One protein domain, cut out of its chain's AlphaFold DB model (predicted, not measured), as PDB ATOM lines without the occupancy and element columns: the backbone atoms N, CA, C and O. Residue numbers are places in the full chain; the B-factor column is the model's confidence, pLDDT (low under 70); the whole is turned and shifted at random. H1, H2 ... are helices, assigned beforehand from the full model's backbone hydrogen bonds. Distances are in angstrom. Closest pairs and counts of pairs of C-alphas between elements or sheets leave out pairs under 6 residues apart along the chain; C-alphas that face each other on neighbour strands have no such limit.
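AT A GLANCE: This is residues 2 to 63 of the 63 residues of an uncharacterized protein of Thermoplasmatales archaeon I-plasma (UniProt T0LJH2). Little regular structure is present: a long free arm, residues 2 to 16, leads into an open loop that holds the short helix H1, and the chain then folds back to the longer helix H2 and a tail. The printed part has 62 residues, of which 16 are in the two named helices, H1 then H2; there is no named strand, and the class is all helix. It is extended, with a radius of gyration of the C-alphas of 18.0 A and spans of 53 by 31 by 24 A.

HOW THE PARTS SIT: Residues 2 to 16 stand free. H1, residues 24 to 27, and H2, residues 44 to 55, are apart. H1 is too short for an O i to N i+4 pair; in H2 every such pair is within hydrogen-bond range.

IN THESE COORDINATES: H1 begins at C-alpha 24 (79.032, 95.919, 125.027). H2 measures 15.9 A and ends at C-alpha 55 (79.990, 110.520, 107.027).

THE WHOLE: The farthest C-alphas, of Pro 5 and Ser 32, are 52.8 A apart. The printed part has no cut. The 16-residue link is long. Residues 2, 62 and 63 are under pLDDT 70.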
ATOM      1  N   LYS A   2      57.128 115.370 101.346       66.75
ATOM      2  CA  LYS A   2      56.668 116.732 101.026       66.75
ATOM      3  C   LYS A   2      56.380 117.487 102.324       66.75
ATOM      4  O   LYS A   2      55.805 116.916 103.242       66.75
ATOM      5  N   TYR A   3      56.811 118.742 102.377       74.94
ATOM      6  CA  TYR A   3      56.578 119.653 103.493       74.94
ATOM      7  C   TYR A   3      55.078 119.950 103.629       74.94
ATOM      8  O   TYR A   3      54.436 120.265 102.627       74.94
ATOM      9  N   ASN A   4      54.529 119.840 104.843       78.56
ATOM     10  CA  ASN A   4      53.198 120.348 105.165       78.56
ATOM     11  C   ASN A   4      53.357 121.592 106.068       78.56
ATOM     12  O   ASN A   4      53.818 121.444 107.204       78.56
ATOM     13  N   PRO A   5      53.002 122.793 105.579       79.69
ATOM     14  CA  PRO A   5      53.148 124.048 106.319       79.69
ATOM     15  C   PRO A   5      52.264 124.156 107.573       79.69
ATOM     16  O   PRO A   5      52.547 124.995 108.422       79.69
ATOM     17  N   GLU A   6      51.244 123.309 107.739       80.25
ATOM     18  CA  GLU A   6      50.359 123.332 108.918       80.25
ATOM     19  C   GLU A   6      51.018 122.788 110.195       80.25
ATOM     20  O   GLU A   6      50.554 123.067 111.297       80.25
ATOM     21  N   ILE A   7      52.099 122.008 110.072       74.31
ATOM     22  CA  ILE A   7      52.697 121.289 111.207       74.31
ATOM     23  C   ILE A   7      53.603 122.215 112.056       74.31
ATOM     24  O   ILE A   7      53.763 121.982 113.250       74.31
ATOM     25  N   GLY A   8      54.157 123.299 111.494       73.50
ATOM     26  CA  GLY A   8      55.068 124.226 112.196       73.50
ATOM     27  C   GLY A   8      56.554 123.806 112.201       73.50
ATOM     28  O   GLY A   8      56.937 122.826 111.560       73.50
ATOM     29  N   ILE A   9      57.421 124.581 112.880       80.19
ATOM     30  CA  ILE A   9      58.870 124.305 113.021       80.19
ATOM     31  C   ILE A   9      59.108 123.508 114.307       80.19
ATOM     32  O   ILE A   9      58.802 123.992 115.395       80.19
ATOM     33  N   PHE A  10      59.715 122.324 114.194       80.50
ATOM     34  CA  PHE A  10      60.129 121.518 115.345       80.50
ATOM     35  C   PHE A  10      61.643 121.554 115.503       80.50
ATOM     36  O   PHE A  10      62.380 121.252 114.564       80.50
ATOM     37  N   GLY A  11      62.101 121.896 116.706       84.94
ATOM     38  CA  GLY A  11      63.466 121.610 117.133       84.94
ATOM     39  C   GLY A  11      63.592 120.138 117.522       84.94
ATOM     40  O   GLY A  11      62.659 119.559 118.076       84.94
ATOM     41  N   MET A  12      64.739 119.528 117.231       90.44
ATOM     42  CA  MET A  12      65.049 118.166 117.656       90.44
ATOM     43  C   MET A  12      66.492 118.092 118.137       90.44
ATOM     44  O   MET A  12      67.409 118.447 117.398       90.44
ATOM     45  N   ASP A  13      66.677 117.553 119.339       89.62
ATOM     46  CA  ASP A  13      67.991 117.190 119.854       89.62
ATOM     47  C   ASP A  13      68.316 115.746 119.472       89.62
ATOM     48  O   ASP A  13      67.556 114.815 119.758       89.62
ATOM     49  N   VAL A  14      69.465 115.544 118.826       85.25
ATOM     50  CA  VAL A  14      69.918 114.222 118.386       85.25
ATOM     51  C   VAL A  14      71.194 113.853 119.127       85.25
ATOM     52  O   VAL A  14      72.250 114.440 118.909       85.25
ATOM     53  N   VAL A  15      71.107 112.835 119.984       90.50
ATOM     54  CA  VAL A  15      72.260 112.287 120.711       90.50
ATOM     55  C   VAL A  15      72.590 110.903 120.172       90.50
ATOM     56  O   VAL A  15      71.745 110.008 120.145       90.50
ATOM     57  N   VAL A  16      73.846 110.702 119.774       88.12
ATOM     58  CA  VAL A  16      74.325 109.432 119.215       88.12
ATOM     59  C   VAL A  16      75.402 108.841 120.116       88.12
ATOM     60  O   VAL A  16      76.357 109.510 120.494       88.12
ATOM     61  N   THR A  17      75.260 107.558 120.459       88.81
ATOM     62  CA  THR A  17      76.273 106.816 121.224       88.81
ATOM     63  C   THR A  17      77.037 105.859 120.319       88.81
ATOM     64  O   THR A  17      76.459 104.929 119.753       88.81
ATOM     65  N   PHE A  18      78.357 106.024 120.257       88.00
ATOM     66  CA  PHE A  18      79.244 105.124 119.524       88.00
ATOM     67  C   PHE A  18      79.665 103.944 120.392       88.00
ATOM     68  O   PHE A  18      79.994 104.086 121.570       88.00
ATOM     69  N   LYS A  19      79.678 102.755 119.791       88.62
ATOM     70  CA  LYS A  19      80.177 101.531 120.417       88.62
ATOM     71  C   LYS A  19      80.981 100.743 119.396       88.62
ATOM     72  O   LYS A  19      80.578 100.645 118.238       88.62
ATOM     73  N   ARG A  20      82.086 100.133 119.827       88.00
ATOM     74  CA  ARG A  20      82.780  99.150 118.988       88.00
ATOM     75  C   ARG A  20      81.878  97.946 118.721       88.00
ATOM     76  O   ARG A  20      80.965  97.637 119.495       88.00
ATOM     77  N   ARG A  21      82.138  97.264 117.606       82.38
ATOM     78  CA  ARG A  21      81.379  96.080 117.199       82.38
ATOM     79  C   ARG A  21      81.539  94.970 118.247       82.38
ATOM     80  O   ARG A  21      82.620  94.424 118.423       82.38
ATOM     81  N   GLY A  22      80.435  94.620 118.908       85.25
ATOM     82  CA  GLY A  22      80.369  93.526 119.883       85.25
ATOM     83  C   GLY A  22      80.879  93.881 121.287       85.25
ATOM     84  O   GLY A  22      81.365  94.972 121.550       85.25
ATOM     85  N   GLY A  23      80.705  92.964 122.243       86.19
ATOM     86  CA  GLY A  23      81.260  93.083 123.604       86.19
ATOM     87  C   GLY A  23      80.476  93.966 124.588       86.19
ATOM     88  O   GLY A  23      80.422  93.647 125.773       86.19
ATOM     89  N   TYR A  24      79.765  95.001 124.131       90.38
ATOM     90  CA  TYR A  24      79.032  95.919 125.027       90.38
ATOM     91  C   TYR A  24      77.852  95.285 125.778       90.38
ATOM     92  O   TYR A  24      77.415  95.806 126.803       90.38
ATOM     93  N   ARG A  25      77.348  94.131 125.317       90.56
ATOM     94  CA  ARG A  25      76.290  93.389 126.024       90.56
ATOM     95  C   ARG A  25      76.767  92.833 127.368       90.56
ATOM     96  O   ARG A  25      75.950  92.630 128.259       90.56
ATOM     97  N   VAL A  26      78.072  92.607 127.535       92.12
ATOM     98  CA  VAL A  26      78.648  91.991 128.744       92.12
ATOM     99  C   VAL A  26      78.381  92.820 130.007       92.12
ATOM    100  O   VAL A  26      78.240  92.244 131.080       92.12
ATOM    101  N   ALA A  27      78.220  94.138 129.877       92.06
ATOM    102  CA  ALA A  27      77.873  95.013 130.997       92.06
ATOM    103  C   ALA A  27      76.370  95.065 131.317       92.06
ATOM    104  O   ALA A  27      76.003  95.547 132.380       92.06
ATOM    105  N   ARG A  28      75.503  94.595 130.409       91.88
ATOM    106  CA  ARG A  28      74.035  94.690 130.534       91.88
ATOM    107  C   ARG A  28      73.341  93.339 130.719       91.88
ATOM    108  O   ARG A  28      72.151  93.298 130.996       91.88
ATOM    109  N   ARG A  29      74.045  92.227 130.484       93.12
ATOM    110  CA  ARG A  29      73.477  90.877 130.603       93.12
ATOM    111  C   ARG A  29      73.202  90.530 132.068       93.12
ATOM    112  O   ARG A  29      73.993  90.886 132.933       93.12
ATOM    113  N   TRP A  30      72.135  89.768 132.304       94.38
ATOM    114  CA  TRP A  30      71.792  89.254 133.633       94.38
ATOM    115  C   TRP A  30      72.891  88.338 134.172       94.38
ATOM    116  O   TRP A  30      73.428  88.567 135.249       94.38
ATOM    117  N   LEU A  31      73.235  87.283 133.428       92.38
ATOM    118  CA  LEU A  31      74.198  86.295 133.903       92.38
ATOM    119  C   LEU A  31      75.638  86.791 133.732       92.38
ATOM    120  O   LEU A  31      76.067  87.105 132.619       92.38
ATOM    121  N   SER A  32      76.407  86.775 134.822       93.62
ATOM    122  CA  SER A  32      77.830  87.148 134.857       93.62
ATOM    123  C   SER A  32      78.113  88.518 134.202       93.62
ATOM    124  O   SER A  32      78.844  88.588 133.202       93.62
ATOM    125  N   PRO A  33      77.525  89.621 134.701       94.00
ATOM    126  CA  PRO A  33      77.843  90.948 134.196       94.00
ATOM    127  C   PRO A  33      79.322  91.257 134.451       94.00
ATOM    128  O   PRO A  33      79.872  90.928 135.503       94.00
ATOM    129  N   ARG A  34      79.993  91.878 133.478       92.75
ATOM    130  CA  ARG A  34      81.367  92.375 133.654       92.75
ATOM    131  C   ARG A  34      81.498  93.782 133.093       92.75
ATOM    132  O   ARG A  34      80.792  94.164 132.161       92.75
ATOM    133  N   LYS A  35      82.441  94.547 133.647       90.81
ATOM    134  CA  LYS A  35      82.795  95.869 133.122       90.81
ATOM    135  C   LYS A  35      83.347  95.736 131.703       90.81
ATOM    136  O   LYS A  35      84.084  94.800 131.399       90.81
ATOM    137  N   VAL A  36      82.999  96.698 130.852       90.19
ATOM    138  CA  VAL A  36      83.550  96.820 129.498       90.19
ATOM    139  C   VAL A  36      85.041  97.177 129.608       90.19
ATOM    140  O   VAL A  36      85.344  98.233 130.179       90.19
ATOM    141  N   PRO A  37      85.958  96.339 129.081       89.19
ATOM    142  CA  PRO A  37      87.390  96.629 129.068       89.19
ATOM    143  C   PRO A  37      87.704  97.906 128.288       89.19
ATOM    144  O   PRO A  37      87.070  98.188 127.273       89.19
ATOM    145  N   GLU A  38      88.730  98.646 128.704       87.69
ATOM    146  CA  GLU A  38      89.117  99.905 128.051       87.69
ATOM    147  C   GLU A  38      89.528  99.727 126.590       87.69
ATOM    148  O   GLU A  38      89.217 100.572 125.760       87.69
ATOM    149  N   LYS A  39      90.125  98.581 126.244       87.19
ATOM    150  CA  LYS A  39      90.541  98.257 124.870       87.19
ATOM    151  C   LYS A  39      89.394  98.266 123.853       87.19
ATOM    152  O   LYS A  39      89.653  98.439 122.667       87.19
ATOM    153  N   ILE A  40      88.151  98.037 124.290       87.81
ATOM    154  CA  ILE A  40      86.975  98.070 123.407       87.81
ATOM    155  C   ILE A  40      86.146  99.353 123.552       87.81
ATOM    156  O   ILE A  40      85.119  99.497 122.881       87.81
ATOM    157  N   ARG A  41      86.570 100.284 124.418       87.94
ATOM    158  CA  ARG A  41      85.972 101.620 124.513       87.94
ATOM    159  C   ARG A  41      86.370 102.450 123.300       87.94
ATOM    160  O   ARG A  41      87.474 102.316 122.786       87.94
ATOM    161  N   VAL A  42      85.445 103.286 122.845       88.81
ATOM    162  CA  VAL A  42      85.691 104.220 121.745       88.81
ATOM    163  C   VAL A  42      86.350 105.467 122.328       88.81
ATOM    164  O   VAL A  42      85.800 106.076 123.248       88.81
ATOM    165  N   LYS A  43      87.533 105.829 121.825       90.69
ATOM    166  CA  LYS A  43      88.191 107.096 122.174       90.69
ATOM    167  C   LYS A  43      87.623 108.237 121.328       90.69
ATOM    168  O   LYS A  43      87.178 108.009 120.204       90.69
ATOM    169  N   ARG A  44      87.688 109.469 121.846       87.25
ATOM    170  CA  ARG A  44      87.214 110.672 121.141       87.25
ATOM    171  C   ARG A  44      87.881 110.816 119.769       87.25
ATOM    172  O   ARG A  44      87.183 110.924 118.773       87.25
ATOM    173  N   GLU A  45      89.204 110.716 119.705       88.88
ATOM    174  CA  GLU A  45      89.985 110.817 118.459       88.88
ATOM    175  C   GLU A  45      89.586 109.776 117.402       88.88
ATOM    176  O   GLU A  45      89.371 110.111 116.239       88.88
ATOM    177  N   GLU A  46      89.428 108.513 117.813       89.44
ATOM    178  CA  GLU A  46      88.995 107.419 116.935       89.44
ATOM    179  C   GLU A  46      87.601 107.694 116.359       89.44
ATOM    180  O   GLU A  46      87.371 107.508 115.165       89.44
ATOM    181  N   MET A  47      86.682 108.179 117.198       88.75
ATOM    182  CA  MET A  47      85.335 108.553 116.775       88.75
ATOM    183  C   MET A  47      85.359 109.721 115.784       88.75
ATOM    184  O   MET A  47      84.660 109.668 114.774       88.75
ATOM    185  N   MET A  48      86.164 110.752 116.053       88.00
ATOM    186  CA  MET A  48      86.295 111.911 115.168       88.00
ATOM    187  C   MET A  48      86.797 111.490 113.782       88.00
ATOM    188  O   MET A  48      86.225 111.885 112.766       88.00
ATOM    189  N   LYS A  49      87.800 110.606 113.736       89.88
ATOM    190  CA  LYS A  49      88.312 110.039 112.483       89.88
ATOM    191  C   LYS A  49      87.252 109.211 111.746       89.88
ATOM    192  O   LYS A  49      87.035 109.422 110.558       89.88
ATOM    193  N   PHE A  50      86.545 108.331 112.457       88.81
ATOM    194  CA  PHE A  50      85.477 107.505 111.883       88.81
ATOM    195  C   PHE A  50      84.343 108.343 111.274       88.81
ATOM    196  O   PHE A  50      83.851 108.018 110.192       88.81
ATOM    197  N   MET A  51      83.943 109.419 111.956       89.12
ATOM    198  CA  MET A  51      82.930 110.360 111.478       89.12
ATOM    199  C   MET A  51      83.365 111.055 110.192       89.12
ATOM    200  O   MET A  51      82.618 111.066 109.215       89.12
ATOM    201  N   LYS A  52      84.596 111.566 110.167       88.75
ATOM    202  CA  LYS A  52      85.146 112.231 108.987       88.75
ATOM    203  C   LYS A  52      85.214 111.290 107.777       88.75
ATOM    204  O   LYS A  52      84.817 111.682 106.689       88.75
ATOM    205  N   GLU A  53      85.655 110.047 107.971       89.81
ATOM    206  CA  GLU A  53      85.833 109.072 106.882       89.81
ATOM    207  C   GLU A  53      84.514 108.493 106.346       89.81
ATOM    208  O   GLU A  53      84.374 108.326 105.138       89.81
ATOM    209  N   ASN A  54      83.545 108.179 107.214       88.94
ATOM    210  CA  ASN A  54      82.322 107.473 106.799       88.94
ATOM    211  C   ASN A  54      81.136 108.397 106.514       88.94
ATOM    212  O   ASN A  54      80.226 108.007 105.788       88.94
ATOM    213  N   TYR A  55      81.123 109.594 107.105       87.50
ATOM    214  CA  TYR A  55      79.990 110.520 107.027       87.50
ATOM    215  C   TYR A  55      80.371 111.894 106.466       87.50
ATOM    216  O   TYR A  55      79.500 112.752 106.355       87.50
ATOM    217  N   ASN A  56      81.642 112.101 106.094       85.62
ATOM    218  CA  ASN A  56      82.160 113.337 105.501       85.62
ATOM    219  C   ASN A  56      81.790 114.602 106.301       85.62
ATOM    220  O   ASN A  56      81.428 115.630 105.734       85.62
ATOM    221  N   VAL A  57      81.831 114.497 107.633       86.19
ATOM    222  CA  VAL A  57      81.464 115.584 108.553       86.19
ATOM    223  C   VAL A  57      82.692 116.405 108.934       86.19
ATOM    224  O   VAL A  57      83.748 115.846 109.245       86.19
ATOM    225  N   GLU A  58      82.538 117.728 108.979       82.31
ATOM    226  CA  GLU A  58      83.513 118.638 109.581       82.31
ATOM    227  C   GLU A  58      83.217 118.811 111.072       82.31
ATOM    228  O   GLU A  58      82.093 119.107 111.477       82.31
ATOM    229  N   ILE A  59      84.233 118.587 111.905       81.00
ATOM    230  CA  ILE A  59      84.118 118.671 113.360       81.00
ATOM    231  C   ILE A  59      84.687 120.020 113.780       81.00
ATOM    232  O   ILE A  59      85.888 120.248 113.662       81.00
ATOM    233  N   LEU A  60      83.816 120.905 114.260       79.94
ATOM    234  CA  LEU A  60      84.197 122.193 114.827       79.94
ATOM    235  C   LEU A  60      84.530 121.990 116.311       79.94
ATOM    236  O   LEU A  60      83.654 121.634 117.102       79.94
ATOM    237  N   GLU A  61      85.791 122.181 116.700       74.00
ATOM    238  CA  GLU A  61      86.144 122.296 118.117       74.00
ATOM    239  C   GLU A  61      85.792 123.704 118.596       74.00
ATOM    240  O   GLU A  61      86.377 124.690 118.155       74.00
ATOM    241  N   VAL A  62      84.806 123.794 119.488       64.50
ATOM    242  CA  VAL A  62      84.522 125.024 120.227       64.50
ATOM    243  C   VAL A  62      85.405 124.984 121.474       64.50
ATOM    244  O   VAL A  62      85.196 124.130 122.338       64.50
ATOM    245  N   GLY A  63      86.451 125.814 121.472       48.16
ATOM    246  CA  GLY A  63      87.383 125.997 122.591       48.16
ATOM    247  C   GLY A  63      86.811 126.844 123.715       48.16
ATOM    248  O   GLY A  63      85.877 127.632 123.444       48.16
TER     249      GLY A  63